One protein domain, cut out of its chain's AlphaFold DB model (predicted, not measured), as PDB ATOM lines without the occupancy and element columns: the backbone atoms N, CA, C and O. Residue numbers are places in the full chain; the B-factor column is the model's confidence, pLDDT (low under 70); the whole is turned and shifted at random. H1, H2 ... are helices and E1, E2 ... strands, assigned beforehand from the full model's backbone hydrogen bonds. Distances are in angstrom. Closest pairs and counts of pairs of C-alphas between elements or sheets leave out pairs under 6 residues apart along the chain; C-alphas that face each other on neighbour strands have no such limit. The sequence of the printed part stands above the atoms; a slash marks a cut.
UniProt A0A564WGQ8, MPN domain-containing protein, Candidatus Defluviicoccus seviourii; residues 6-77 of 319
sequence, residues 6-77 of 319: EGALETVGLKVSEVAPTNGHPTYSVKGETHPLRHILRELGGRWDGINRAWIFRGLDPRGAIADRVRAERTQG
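AT A GLANCE: This is residues 6 to 77 of the 319 residues of the protein "MPN domain-containing protein" of Candidatus Defluviicoccus seviourii (UniProt A0A564WGQ8). A strongly twisted sheet of four antiparallel strands is made of a long hairpin, E1 and E2, beside a shorter one, E3 and E4, and three helices, H1, H2 and H3, each only graze it. The longest helix, H3, touches H1 and H2, and the long axis runs from the turn of the E1 and E2 hairpin at Asn 23 to the end beyond H3 at Gly 77. The printed part has 72 residues with three named helices and four named strands, in the order H1, E1, E2, H2, E3, E4, H3, and the sheet's order is E1, E2, E4, E3. The class is mixed, helices and strands; the whole is compact, with a radius of gyration of the C-alphas of 11.9 A, yet elongated in outline, spanning 41 by 22 by 20 A.

IN THESE COORDINATES: In the sheet, E1 is residues 14 to 22, 22.1 A long from C-alpha 14 at (-13.805, -12.099, -16.127), and bends by 52 degrees at residue 19. E2 is residues 25 to 32, 23.3 A; E4 is residues 54 to 58, 12.9 A; E3 is residues 47 to 49, 6.4 A. H3 is residues 63 to 75, 18.7 A, ending at C-alpha 75 at (-18.208, -24.544, -30.327). H2 is residues 38 to 43, 8.5 A. H1 is residues 6 to 10, 6.2 A, beginning at C-alpha 6 at (-12.591, -7.609, -23.774).

HOW THE PARTS SIT: E1 and E2 form a hairpin, antiparallel at 150 degrees, with N 17 and O 29 at 2.9 A and N 29 and O 17 at 2.8 A, within hydrogen-bond range. E2 and E4 are antiparallel at 157 degrees, with N 30 and O 55 at 2.8 A. E4 and E3 form a hairpin, antiparallel at 134 degrees, with N 49 and O 54 at 2.8 A. E1 and E3 are the edge strands and are apart. E2, H2 and E3 form a split strand-helix-strand unit, two strands running the same way with E4 between them in the sheet; its crossover is right-handed. H1, H2 and H3 are on the sheet but only graze it, H3 with residues 63 to 67 and H2 with residues 38 to 42. H2 and E3 are near each other, with 5 pairs of C-alphas within 10 A. H3 touches H1, the closest C-alphas being those of Ala 8 and Ala 67, 5.6 A apart. With residues 66 to 69 alone, H3 only just touches H2, with 3 pairs of C-alphas within 8 A, the closest those of Ile 40 and Arg 69, 7.2 A apart. H2 and H3 run opposite ways at a steep tilt of 68 degrees, only just short of about perpendicular. H1 and H2 are apart. In H1, H2 and H3 every O i to N i+4 pair is within hydrogen-bond range.

THE WHOLE: The two C-alphas farthest apart, those of Asn 23 and Gly 77, are 40.9 A apart. The printed part has no cut, and the six links between its named elements are tight. The mean pLDDT of the printed part is 79.9; it is under 70 at residues 6 to 8, 11 to 12, 22 to 23, 50 and 72 to 77.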
ATOM      1  N   GLU A   6     -12.031  -8.113 -25.025       64.69
ATOM      2  CA  GLU A   6     -12.591  -7.609 -23.774       64.69
ATOM      3  C   GLU A   6     -14.078  -7.967 -23.621       64.69
ATOM      4  O   GLU A   6     -14.485  -8.462 -22.571       64.69
ATOM      5  N   GLY A   7     -14.867  -7.864 -24.698       61.47
ATOM      6  CA  GLY A   7     -16.275  -8.267 -24.693       61.47
ATOM      7  C   GLY A   7     -16.465  -9.771 -24.472       61.47
ATOM      8  O   GLY A   7     -17.383 -10.187 -23.766       61.47
ATOM      9  N   ALA A   8     -15.573 -10.612 -25.008       65.94
ATOM     10  CA  ALA A   8     -15.623 -12.056 -24.772       65.94
ATOM     11  C   ALA A   8     -15.378 -12.406 -23.292       65.94
ATOM     12  O   ALA A   8     -16.076 -13.261 -22.742       65.94
ATOM     13  N   LEU A   9     -14.442 -11.717 -22.635       72.44
ATOM     14  CA  LEU A   9     -14.116 -11.912 -21.218       72.44
ATOM     15  C   LEU A   9     -15.209 -11.376 -20.292       72.44
ATOM     16  O   LEU A   9     -15.577 -12.044 -19.323       72.44
ATOM     17  N   GLU A  10     -15.793 -10.225 -20.627       71.38
ATOM     18  CA  GLU A  10     -16.922  -9.660 -19.888       71.38
ATOM     19  C   GLU A  10     -18.149 -10.578 -19.931       71.38
ATOM     20  O   GLU A  10     -18.796 -10.770 -18.901       71.38
ATOM     21  N   THR A  11     -18.426 -11.233 -21.069       68.56
ATOM     22  CA  THR A  11     -19.561 -12.179 -21.178       68.56
ATOM     23  C   THR A  11     -19.435 -13.402 -20.272       68.56
ATOM     24  O   THR A  11     -20.434 -14.063 -20.003       68.56
ATOM     25  N   VAL A  12     -18.226 -13.715 -19.797       68.75
ATOM     26  CA  VAL A  12     -17.971 -14.795 -18.832       68.75
ATOM     27  C   VAL A  12     -17.612 -14.271 -17.441       68.75
ATOM     28  O   VAL A  12     -17.136 -15.025 -16.594       68.75
ATOM     29  N   GLY A  13     -17.843 -12.980 -17.185       76.62
ATOM     30  CA  GLY A  13     -17.639 -12.368 -15.876       76.62
ATOM     31  C   GLY A  13     -16.173 -12.273 -15.450       76.62
ATOM     32  O   GLY A  13     -15.900 -12.205 -14.248       76.62
ATOM     33  N   LEU A  14     -15.228 -12.281 -16.397       83.50
ATOM     34  CA  LEU A  14     -13.805 -12.099 -16.127       83.50
ATOM     35  C   LEU A  14     -13.372 -10.656 -16.382       83.50
ATOM     36  O   LEU A  14     -13.762 -10.030 -17.362       83.50
ATOM     37  N   LYS A  15     -12.505 -10.150 -15.507       88.06
ATOM     38  CA  LYS A  15     -11.821  -8.865 -15.665       88.06
ATOM     39  C   LYS A  15     -10.322  -9.088 -15.619       88.06
ATOM     40  O   LYS A  15      -9.823  -9.700 -14.672       88.06
ATOM     41  N   VAL A  16      -9.621  -8.571 -16.624       90.12
ATOM     42  CA  VAL A  16      -8.161  -8.626 -16.711       90.12
ATOM     43  C   VAL A  16      -7.608  -7.223 -16.525       90.12
ATOM     44  O   VAL A  16      -7.938  -6.315 -17.286       90.12
ATOM     45  N   SER A  17      -6.752  -7.048 -15.526       90.12
ATOM     46  CA  SER A  17      -6.041  -5.797 -15.262       90.12
ATOM     47  C   SER A  17      -4.539  -6.038 -15.300       90.12
ATOM     48  O   SER A  17      -4.058  -7.010 -14.715       90.12
ATOM     49  N   GLU A  18      -3.797  -5.138 -15.932       89.12
ATOM     50  CA  GLU A  18      -2.343  -5.114 -15.793       89.12
ATOM     51  C   GLU A  18      -1.983  -4.678 -14.366       89.12
ATOM     52  O   GLU A  18      -2.608  -3.781 -13.795       89.12
ATOM     53  N   VAL A  19      -1.020  -5.361 -13.759       84.50
ATOM     54  CA  VAL A  19      -0.503  -5.048 -12.424       84.50
ATOM     55  C   VAL A  19       0.980  -4.725 -12.524       84.50
ATOM     56  O   VAL A  19       1.648  -5.148 -13.466       84.50
ATOM     57  N   ALA A  20       1.491  -3.969 -11.549       78.19
ATOM     58  CA  ALA A  20       2.882  -3.524 -11.548       78.19
ATOM     59  C   ALA A  20       3.843  -4.698 -11.843       78.19
ATOM     60  O   ALA A  20       3.706  -5.767 -11.233       78.19
ATOM     61  N   PRO A  21       4.792  -4.530 -12.785       73.94
ATOM     62  CA  PRO A  21       5.627  -5.625 -13.251       73.94
ATOM     63  C   PRO A  21       6.451  -6.200 -12.101       73.94
ATOM     64  O   PRO A  21       7.107  -5.474 -11.352       73.94
ATOM     65  N   THR A  22       6.448  -7.525 -11.975       62.94
ATOM     66  CA  THR A  22       7.341  -8.234 -11.052       62.94
ATOM     67  C   THR A  22       8.549  -8.735 -11.835       62.94
ATOM     68  O   THR A  22       8.401  -9.460 -12.817       62.94
ATOM     69  N   ASN A  23       9.755  -8.351 -11.412       65.50
ATOM     70  CA  ASN A  23      11.025  -8.730 -12.047       65.50
ATOM     71  C   ASN A  23      11.152  -8.310 -13.527       65.50
ATOM     72  O   ASN A  23      11.726  -9.039 -14.329       65.50
ATOM     73  N   GLY A  24      10.610  -7.145 -13.896       70.00
ATOM     74  CA  GLY A  24      10.765  -6.579 -15.245       70.00
ATOM     75  C   GLY A  24       9.885  -7.212 -16.328       70.00
ATOM     76  O   GLY A  24      10.007  -6.838 -17.491       70.00
ATOM     77  N   HIS A  25       8.981  -8.129 -15.968       73.94
ATOM     78  CA  HIS A  25       8.022  -8.723 -16.900       73.94
ATOM     79  C   HIS A  25       6.604  -8.175 -16.671       73.94
ATOM     80  O   HIS A  25       6.174  -8.086 -15.511       73.94
ATOM     81  N   PRO A  26       5.849  -7.860 -17.744       83.81
ATOM     82  CA  PRO A  26       4.437  -7.506 -17.637       83.81
ATOM     83  C   PRO A  26       3.676  -8.596 -16.886       83.81
ATOM     84  O   PRO A  26       3.929  -9.793 -17.067       83.81
ATOM     85  N   THR A  27       2.793  -8.186 -15.985       89.12
ATOM     86  CA  THR A  27       2.033  -9.102 -15.137       89.12
ATOM     87  C   THR A  27       0.564  -8.726 -15.207       89.12
ATOM     88  O   THR A  27       0.208  -7.557 -15.094       89.12
ATOM     89  N   TYR A  28      -0.297  -9.724 -15.367       92.56
ATOM     90  CA  TYR A  28      -1.735  -9.537 -15.511       92.56
ATOM     91  C   TYR A  28      -2.474 -10.283 -14.407       92.56
ATOM     92  O   TYR A  28      -2.140 -11.421 -14.066       92.56
ATOM     93  N   SER A  29      -3.489  -9.629 -13.854       91.56
ATOM     94  CA  SER A  29      -4.387 -10.178 -12.846       91.56
ATOM     95  C   SER A  29      -5.752 -10.431 -13.466       91.56
ATOM     96  O   SER A  29      -6.358  -9.520 -14.027       91.56
ATOM     97  N   VAL A  30      -6.238 -11.665 -13.344       92.56
ATOM     98  CA  VAL A  30      -7.570 -12.080 -13.789       92.56
ATOM     99  C   VAL A  30      -8.446 -12.335 -12.564       92.56
ATOM    100  O   VAL A  30      -8.129 -13.184 -11.720       92.56
ATOM    101  N   LYS A  31      -9.543 -11.583 -12.458       86.62
ATOM    102  CA  LYS A  31     -10.510 -11.610 -11.346       86.62
ATOM    103  C   LYS A  31     -11.943 -11.737 -11.874       86.62
ATOM    104  O   LYS A  31     -12.182 -11.576 -13.065       86.62
ATOM    105  N   GLY A  32     -12.894 -12.007 -10.976       86.38
ATOM    106  CA  GLY A  32     -14.313 -12.204 -11.300       86.38
ATOM    107  C   GLY A  32     -14.744 -13.663 -11.143       86.38
ATOM    108  O   GLY A  32     -14.244 -14.354 -10.248       86.38
ATOM    109  N   GLU A  33     -15.632 -14.137 -12.016       79.06
ATOM    110  CA  GLU A  33     -16.182 -15.504 -12.011       79.06
ATOM    111  C   GLU A  33     -15.163 -16.532 -12.539       79.06
ATOM    112  O   GLU A  33     -15.322 -17.181 -13.567       79.06
ATOM    113  N   THR A  34     -14.051 -16.676 -11.817       85.38
ATOM    114  CA  THR A  34     -12.898 -17.496 -12.229       85.38
ATOM    115  C   THR A  34     -13.066 -18.988 -11.930       85.38
ATOM    116  O   THR A  34     -12.326 -19.808 -12.469       85.38
ATOM    117  N   HIS A  35     -14.021 -19.378 -11.076       75.75
ATOM    118  CA  HIS A  35     -14.199 -20.775 -10.646       75.75
ATOM    119  C   HIS A  35     -14.614 -21.734 -11.778       75.75
ATOM    120  O   HIS A  35     -14.004 -22.812 -11.860       75.75
ATOM    121  N   PRO A  36     -15.564 -21.374 -12.668       74.75
ATOM    122  CA  PRO A  36     -15.943 -22.209 -13.811       74.75
ATOM    123  C   PRO A  36     -14.816 -22.377 -14.833       74.75
ATOM    124  O   PRO A  36     -14.717 -23.423 -15.458       74.75
ATOM    125  N   LEU A  37     -13.935 -21.378 -14.951       82.25
ATOM    126  CA  LEU A  37     -12.855 -21.328 -15.945       82.25
ATOM    127  C   LEU A  37     -11.482 -21.687 -15.359       82.25
ATOM    128  O   LEU A  37     -10.453 -21.509 -16.007       82.25
ATOM    129  N   ARG A  38     -11.433 -22.200 -14.124       84.44
ATOM    130  CA  ARG A  38     -10.173 -22.477 -13.412       84.44
ATOM    131  C   ARG A  38      -9.266 -23.468 -14.145       84.44
ATOM    132  O   ARG A  38      -8.052 -23.410 -13.972       84.44
ATOM    133  N   HIS A  39      -9.836 -24.402 -14.910       82.88
ATOM    134  CA  HIS A  39      -9.058 -25.358 -15.699       82.88
ATOM    135  C   HIS A  39      -8.378 -24.649 -16.870       82.88
ATOM    136  O   HIS A  39      -7.163 -24.769 -16.985       82.88
ATOM    137  N   ILE A  40      -9.111 -23.816 -17.615       85.56
ATOM    138  CA  ILE A  40      -8.575 -22.969 -18.693       85.56
ATOM    139  C   ILE A  40      -7.481 -22.040 -18.169       85.56
ATOM    140  O   ILE A  40      -6.382 -22.004 -18.717       85.56
ATOM    141  N   LEU A  41      -7.750 -21.311 -17.082       89.06
ATOM    142  CA  LEU A  41      -6.796 -20.345 -16.530       89.06
ATOM    143  C   LEU A  41      -5.494 -21.023 -16.082       89.06
ATOM    144  O   LEU A  41      -4.418 -20.455 -16.246       89.06
ATOM    145  N   ARG A  42      -5.581 -22.255 -15.565       90.25
ATOM    146  CA  ARG A  42      -4.414 -23.061 -15.192       90.25
ATOM    147  C   ARG A  42      -3.674 -23.624 -16.408       90.25
ATOM    148  O   ARG A  42      -2.448 -23.615 -16.406       90.25
ATOM    149  N   GLU A  43      -4.394 -24.111 -17.418       88.25
ATOM    150  CA  GLU A  43      -3.816 -24.613 -18.679       88.25
ATOM    151  C   GLU A  43      -3.039 -23.520 -19.418       88.25
ATOM    152  O   GLU A  43      -1.944 -23.773 -19.912       88.25
ATOM    153  N   LEU A  44      -3.552 -22.289 -19.404       89.12
ATOM    154  CA  LEU A  44      -2.896 -21.112 -19.980       89.12
ATOM    155  C   LEU A  44      -1.734 -20.570 -19.123       89.12
ATOM    156  O   LEU A  44      -1.168 -19.524 -19.433       89.12
ATOM    157  N   GLY A  45      -1.363 -21.261 -18.040       88.31
ATOM    158  CA  GLY A  45      -0.193 -20.932 -17.219       88.31
ATOM    159  C   GLY A  45      -0.445 -19.935 -16.085       88.31
ATOM    160  O   GLY A  45       0.509 -19.506 -15.430       88.31
ATOM    161  N   GLY A  46      -1.701 -19.581 -15.811       91.56
ATOM    162  CA  GLY A  46      -2.067 -18.736 -14.682       91.56
ATOM    163  C   GLY A  46      -1.788 -19.426 -13.345       91.56
ATOM    164  O   GLY A  46      -2.039 -20.621 -13.169       91.56
ATOM    165  N   ARG A  47      -1.302 -18.665 -12.362       91.69
ATOM    166  CA  ARG A  47      -1.115 -19.140 -10.982       91.69
ATOM    167  C   ARG A  47      -2.102 -18.464 -10.048       91.69
ATOM    168  O   ARG A  47      -2.248 -17.248 -10.080       91.69
ATOM    169  N   TRP A  48      -2.760 -19.250  -9.204       90.88
ATOM    170  CA  TRP A  48      -3.676 -18.710  -8.206       90.88
ATOM    171  C   TRP A  48      -2.914 -18.014  -7.074       90.88
ATOM    172  O   TRP A  48      -2.076 -18.628  -6.413       90.88
ATOM    173  N   ASP A  49      -3.248 -16.751  -6.835       85.31
ATOM    174  CA  ASP A  49      -2.853 -15.980  -5.664       85.31
ATOM    175  C   ASP A  49      -4.030 -15.943  -4.678       85.31
ATOM    176  O   ASP A  49      -5.032 -15.250  -4.885       85.31
ATOM    177  N   GLY A  50      -3.908 -16.715  -3.595       64.12
ATOM    178  CA  GLY A  50      -4.937 -16.821  -2.560       64.12
ATOM    179  C   GLY A  50      -5.112 -15.563  -1.710       64.12
ATOM    180  O   GLY A  50      -6.184 -15.385  -1.135       64.12
ATOM    181  N   ILE A  51      -4.106 -14.684  -1.662       71.44
ATOM    182  CA  ILE A  51      -4.145 -13.437  -0.886       71.44
ATOM    183  C   ILE A  51      -4.977 -12.405  -1.649       71.44
ATOM    184  O   ILE A  51      -5.923 -11.835  -1.110       71.44
ATOM    185  N   ASN A  52      -4.679 -12.225  -2.937       77.25
ATOM    186  CA  ASN A  52      -5.368 -11.250  -3.789       77.25
ATOM    187  C   ASN A  52      -6.622 -11.802  -4.480       77.25
ATOM    188  O   ASN A  52      -7.302 -11.063  -5.203       77.25
ATOM    189  N   ARG A  53      -6.920 -13.091  -4.263       83.56
ATOM    190  CA  ARG A  53      -8.033 -13.841  -4.862       83.56
ATOM    191  C   ARG A  53      -8.080 -13.670  -6.383       83.56
ATOM    192  O   ARG A  53      -9.125 -13.344  -6.946       83.56
ATOM    193  N   ALA A  54      -6.932 -13.857  -7.030       89.06
ATOM    194  CA  ALA A  54      -6.760 -13.622  -8.459       89.06
ATOM    195  C   ALA A  54      -5.878 -14.677  -9.120       89.06
ATOM    196  O   ALA A  54      -4.995 -15.253  -8.486       89.06
ATOM    197  N   TRP A  55      -6.069 -14.873 -10.422       93.00
ATOM    198  CA  TRP A  55      -5.110 -15.601 -11.249       93.00
ATOM    199  C   TRP A  55      -4.071 -14.633 -11.798       93.00
ATOM    200  O   TRP A  55      -4.420 -13.587 -12.343       93.00
ATOM    201  N   ILE A  56      -2.800 -14.982 -11.642       93.00
ATOM    202  CA  ILE A  56      -1.663 -14.170 -12.062       93.00
ATOM    203  C   ILE A  56      -1.009 -14.809 -13.281       93.00
ATOM    204  O   ILE A  56      -0.586 -15.968 -13.229       93.00
ATOM    205  N   PHE A  57      -0.891 -14.029 -14.349       92.56
ATOM    206  CA  PHE A  57      -0.188 -14.376 -15.580       92.56
ATOM    207  C   PHE A  57       1.039 -13.480 -15.717       92.56
ATOM    208  O   PHE A  57       0.965 -12.279 -15.465       92.56
ATOM    209  N   ARG A  58       2.176 -14.064 -16.092       89.00
ATOM    210  CA  ARG A  58       3.433 -13.336 -16.308       89.00
ATOM    211  C   ARG A  58       3.818 -13.429 -17.778       89.00
ATOM    212  O   ARG A  58       3.753 -14.515 -18.348       89.00
ATOM    213  N   GLY A  59       4.276 -12.323 -18.354       84.94
ATOM    214  CA  GLY A  59       4.713 -12.264 -19.746       84.94
ATOM    215  C   GLY A  59       3.623 -11.731 -20.669       84.94
ATOM    216  O   GLY A  59       3.320 -10.545 -20.620       84.94
ATOM    217  N   LEU A  60       3.088 -12.581 -21.548       84.31
ATOM    218  CA  LEU A  60       2.106 -12.173 -22.557       84.31
ATOM    219  C   LEU A  60       0.746 -11.846 -21.931       84.31
ATOM    220  O   LEU A  60       0.348 -12.461 -20.939       84.31
ATOM    221  N   ASP A  61       0.040 -10.892 -22.537       87.81
ATOM    222  CA  ASP A  61      -1.333 -10.556 -22.167       87.81
ATOM    223  C   ASP A  61      -2.246 -11.777 -22.375       87.81
ATOM    224  O   ASP A  61      -2.357 -12.274 -23.500       87.81
ATOM    225  N   PRO A  62      -2.895 -12.299 -21.317       88.62
ATOM    226  CA  PRO A  62      -3.701 -13.503 -21.428       88.62
ATOM    227  C   PRO A  62      -5.078 -13.261 -22.066       88.62
ATOM    228  O   PRO A  62      -5.793 -14.236 -22.292       88.62
ATOM    229  N   ARG A  63      -5.485 -12.008 -22.342       89.56
ATOM    230  CA  ARG A  63      -6.846 -11.674 -22.808       89.56
ATOM    231  C   ARG A  63      -7.269 -12.463 -24.048       89.56
ATOM    232  O   ARG A  63      -8.276 -13.170 -23.984       89.56
ATOM    233  N   GLY A  64      -6.482 -12.406 -25.124       83.62
ATOM    234  CA  GLY A  64      -6.772 -13.124 -26.371       83.62
ATOM    235  C   GLY A  64      -6.807 -14.643 -26.185       83.62
ATOM    236  O   GLY A  64      -7.778 -15.295 -26.556       83.62
ATOM    237  N   ALA A  65      -5.814 -15.207 -25.488       85.12
ATOM    238  CA  ALA A  65      -5.735 -16.651 -25.250       85.12
ATOM    239  C   ALA A  65      -6.914 -17.191 -24.418       85.12
ATOM    240  O   ALA A  65      -7.428 -18.280 -24.688       85.12
ATOM    241  N   ILE A  66      -7.370 -16.429 -23.417       86.50
ATOM    242  CA  ILE A  66      -8.560 -16.780 -22.633       86.50
ATOM    243  C   ILE A  66      -9.814 -16.661 -23.508       86.50
ATOM    244  O   ILE A  66     -10.634 -17.580 -23.504       86.50
ATOM    245  N   ALA A  67      -9.962 -15.575 -24.273       83.94
ATOM    246  CA  ALA A  67     -11.110 -15.364 -25.154       83.94
ATOM    247  C   ALA A  67     -11.249 -16.486 -26.200       83.94
ATOM    248  O   ALA A  67     -12.340 -17.032 -26.380       83.94
ATOM    249  N   ASP A  68     -10.145 -16.893 -26.824       81.69
ATOM    250  CA  ASP A  68     -10.126 -17.968 -27.818       81.69
ATOM    251  C   ASP A  68     -10.489 -19.317 -27.208       81.69
ATOM    252  O   ASP A  68     -11.273 -20.071 -27.788       81.69
ATOM    253  N   ARG A  69      -9.993 -19.615 -26.002       80.75
ATOM    254  CA  ARG A  69     -10.326 -20.870 -25.321       80.75
ATOM    255  C   ARG A  69     -11.791 -20.917 -24.893       80.75
ATOM    256  O   ARG A  69     -12.440 -21.947 -25.074       80.75
ATOM    257  N   VAL A  70     -12.329 -19.795 -24.412       74.69
ATOM    258  CA  VAL A  70     -13.754 -19.638 -24.084       74.69
ATOM    259  C   VAL A  70     -14.628 -19.815 -25.333       74.69
ATOM    260  O   VAL A  70     -15.650 -20.496 -25.272       74.69
ATOM    261  N   ARG A  71     -14.233 -19.259 -26.487       76.81
ATOM    262  CA  ARG A  71     -14.936 -19.451 -27.772       76.81
ATOM    263  C   ARG A  71     -14.833 -20.893 -28.287       76.81
ATOM    264  O   ARG A  71     -15.820 -21.445 -28.774       76.81
ATOM    265  N   ALA A  72     -13.669 -21.527 -28.155       69.25
ATOM    266  CA  ALA A  72     -13.448 -22.906 -28.585       69.25
ATOM    267  C   ALA A  72     -14.303 -23.901 -27.784       69.25
ATOM    268  O   ALA A  72     -14.946 -24.767 -28.379       69.25
ATOM    269  N   GLU A  73     -14.396 -23.734 -26.458       63.56
ATOM    270  CA  GLU A  73     -15.297 -24.544 -25.624       63.56
ATOM    271  C   GLU A  73     -16.777 -24.306 -25.979       63.56
ATOM    272  O   GLU A  73     -17.561 -25.254 -25.964       63.56
ATOM    273  N   ARG A  74     -17.161 -23.093 -26.418       57.25
ATOM    274  CA  ARG A  74     -18.529 -22.801 -26.903       57.25
ATOM    275  C   ARG A  74     -18.920 -23.575 -28.166       57.25
ATOM    276  O   ARG A  74     -20.107 -23.814 -28.373       57.25
ATOM    277  N   THR A  75     -17.954 -23.976 -28.990       50.41
ATOM    278  CA  THR A  75     -18.208 -24.544 -30.327       50.41
ATOM    279  C   THR A  75     -18.255 -26.083 -30.331       50.41
ATOM    280  O   THR A  75     -18.868 -26.670 -31.217       50.41
ATOM    281  N   GLN A  76     -17.676 -26.758 -29.327       49.94
ATOM    282  CA  GLN A  76     -17.610 -28.234 -29.244       49.94
ATOM    283  C   GLN A  76     -18.804 -28.916 -28.542       49.94
ATOM    284  O   GLN A  76     -18.820 -30.138 -28.412       49.94
ATOM    285  N   GLY A  77     -19.844 -28.161 -28.177       43.81
ATOM    286  CA  GLY A  77     -21.102 -28.689 -27.646       43.81
ATOM    287  C   GLY A  77     -21.339 -28.318 -26.183       43.81
ATOM    288  O   GLY A  77     -20.592 -28.726 -25.300       43.81
TER     289      GLY A  77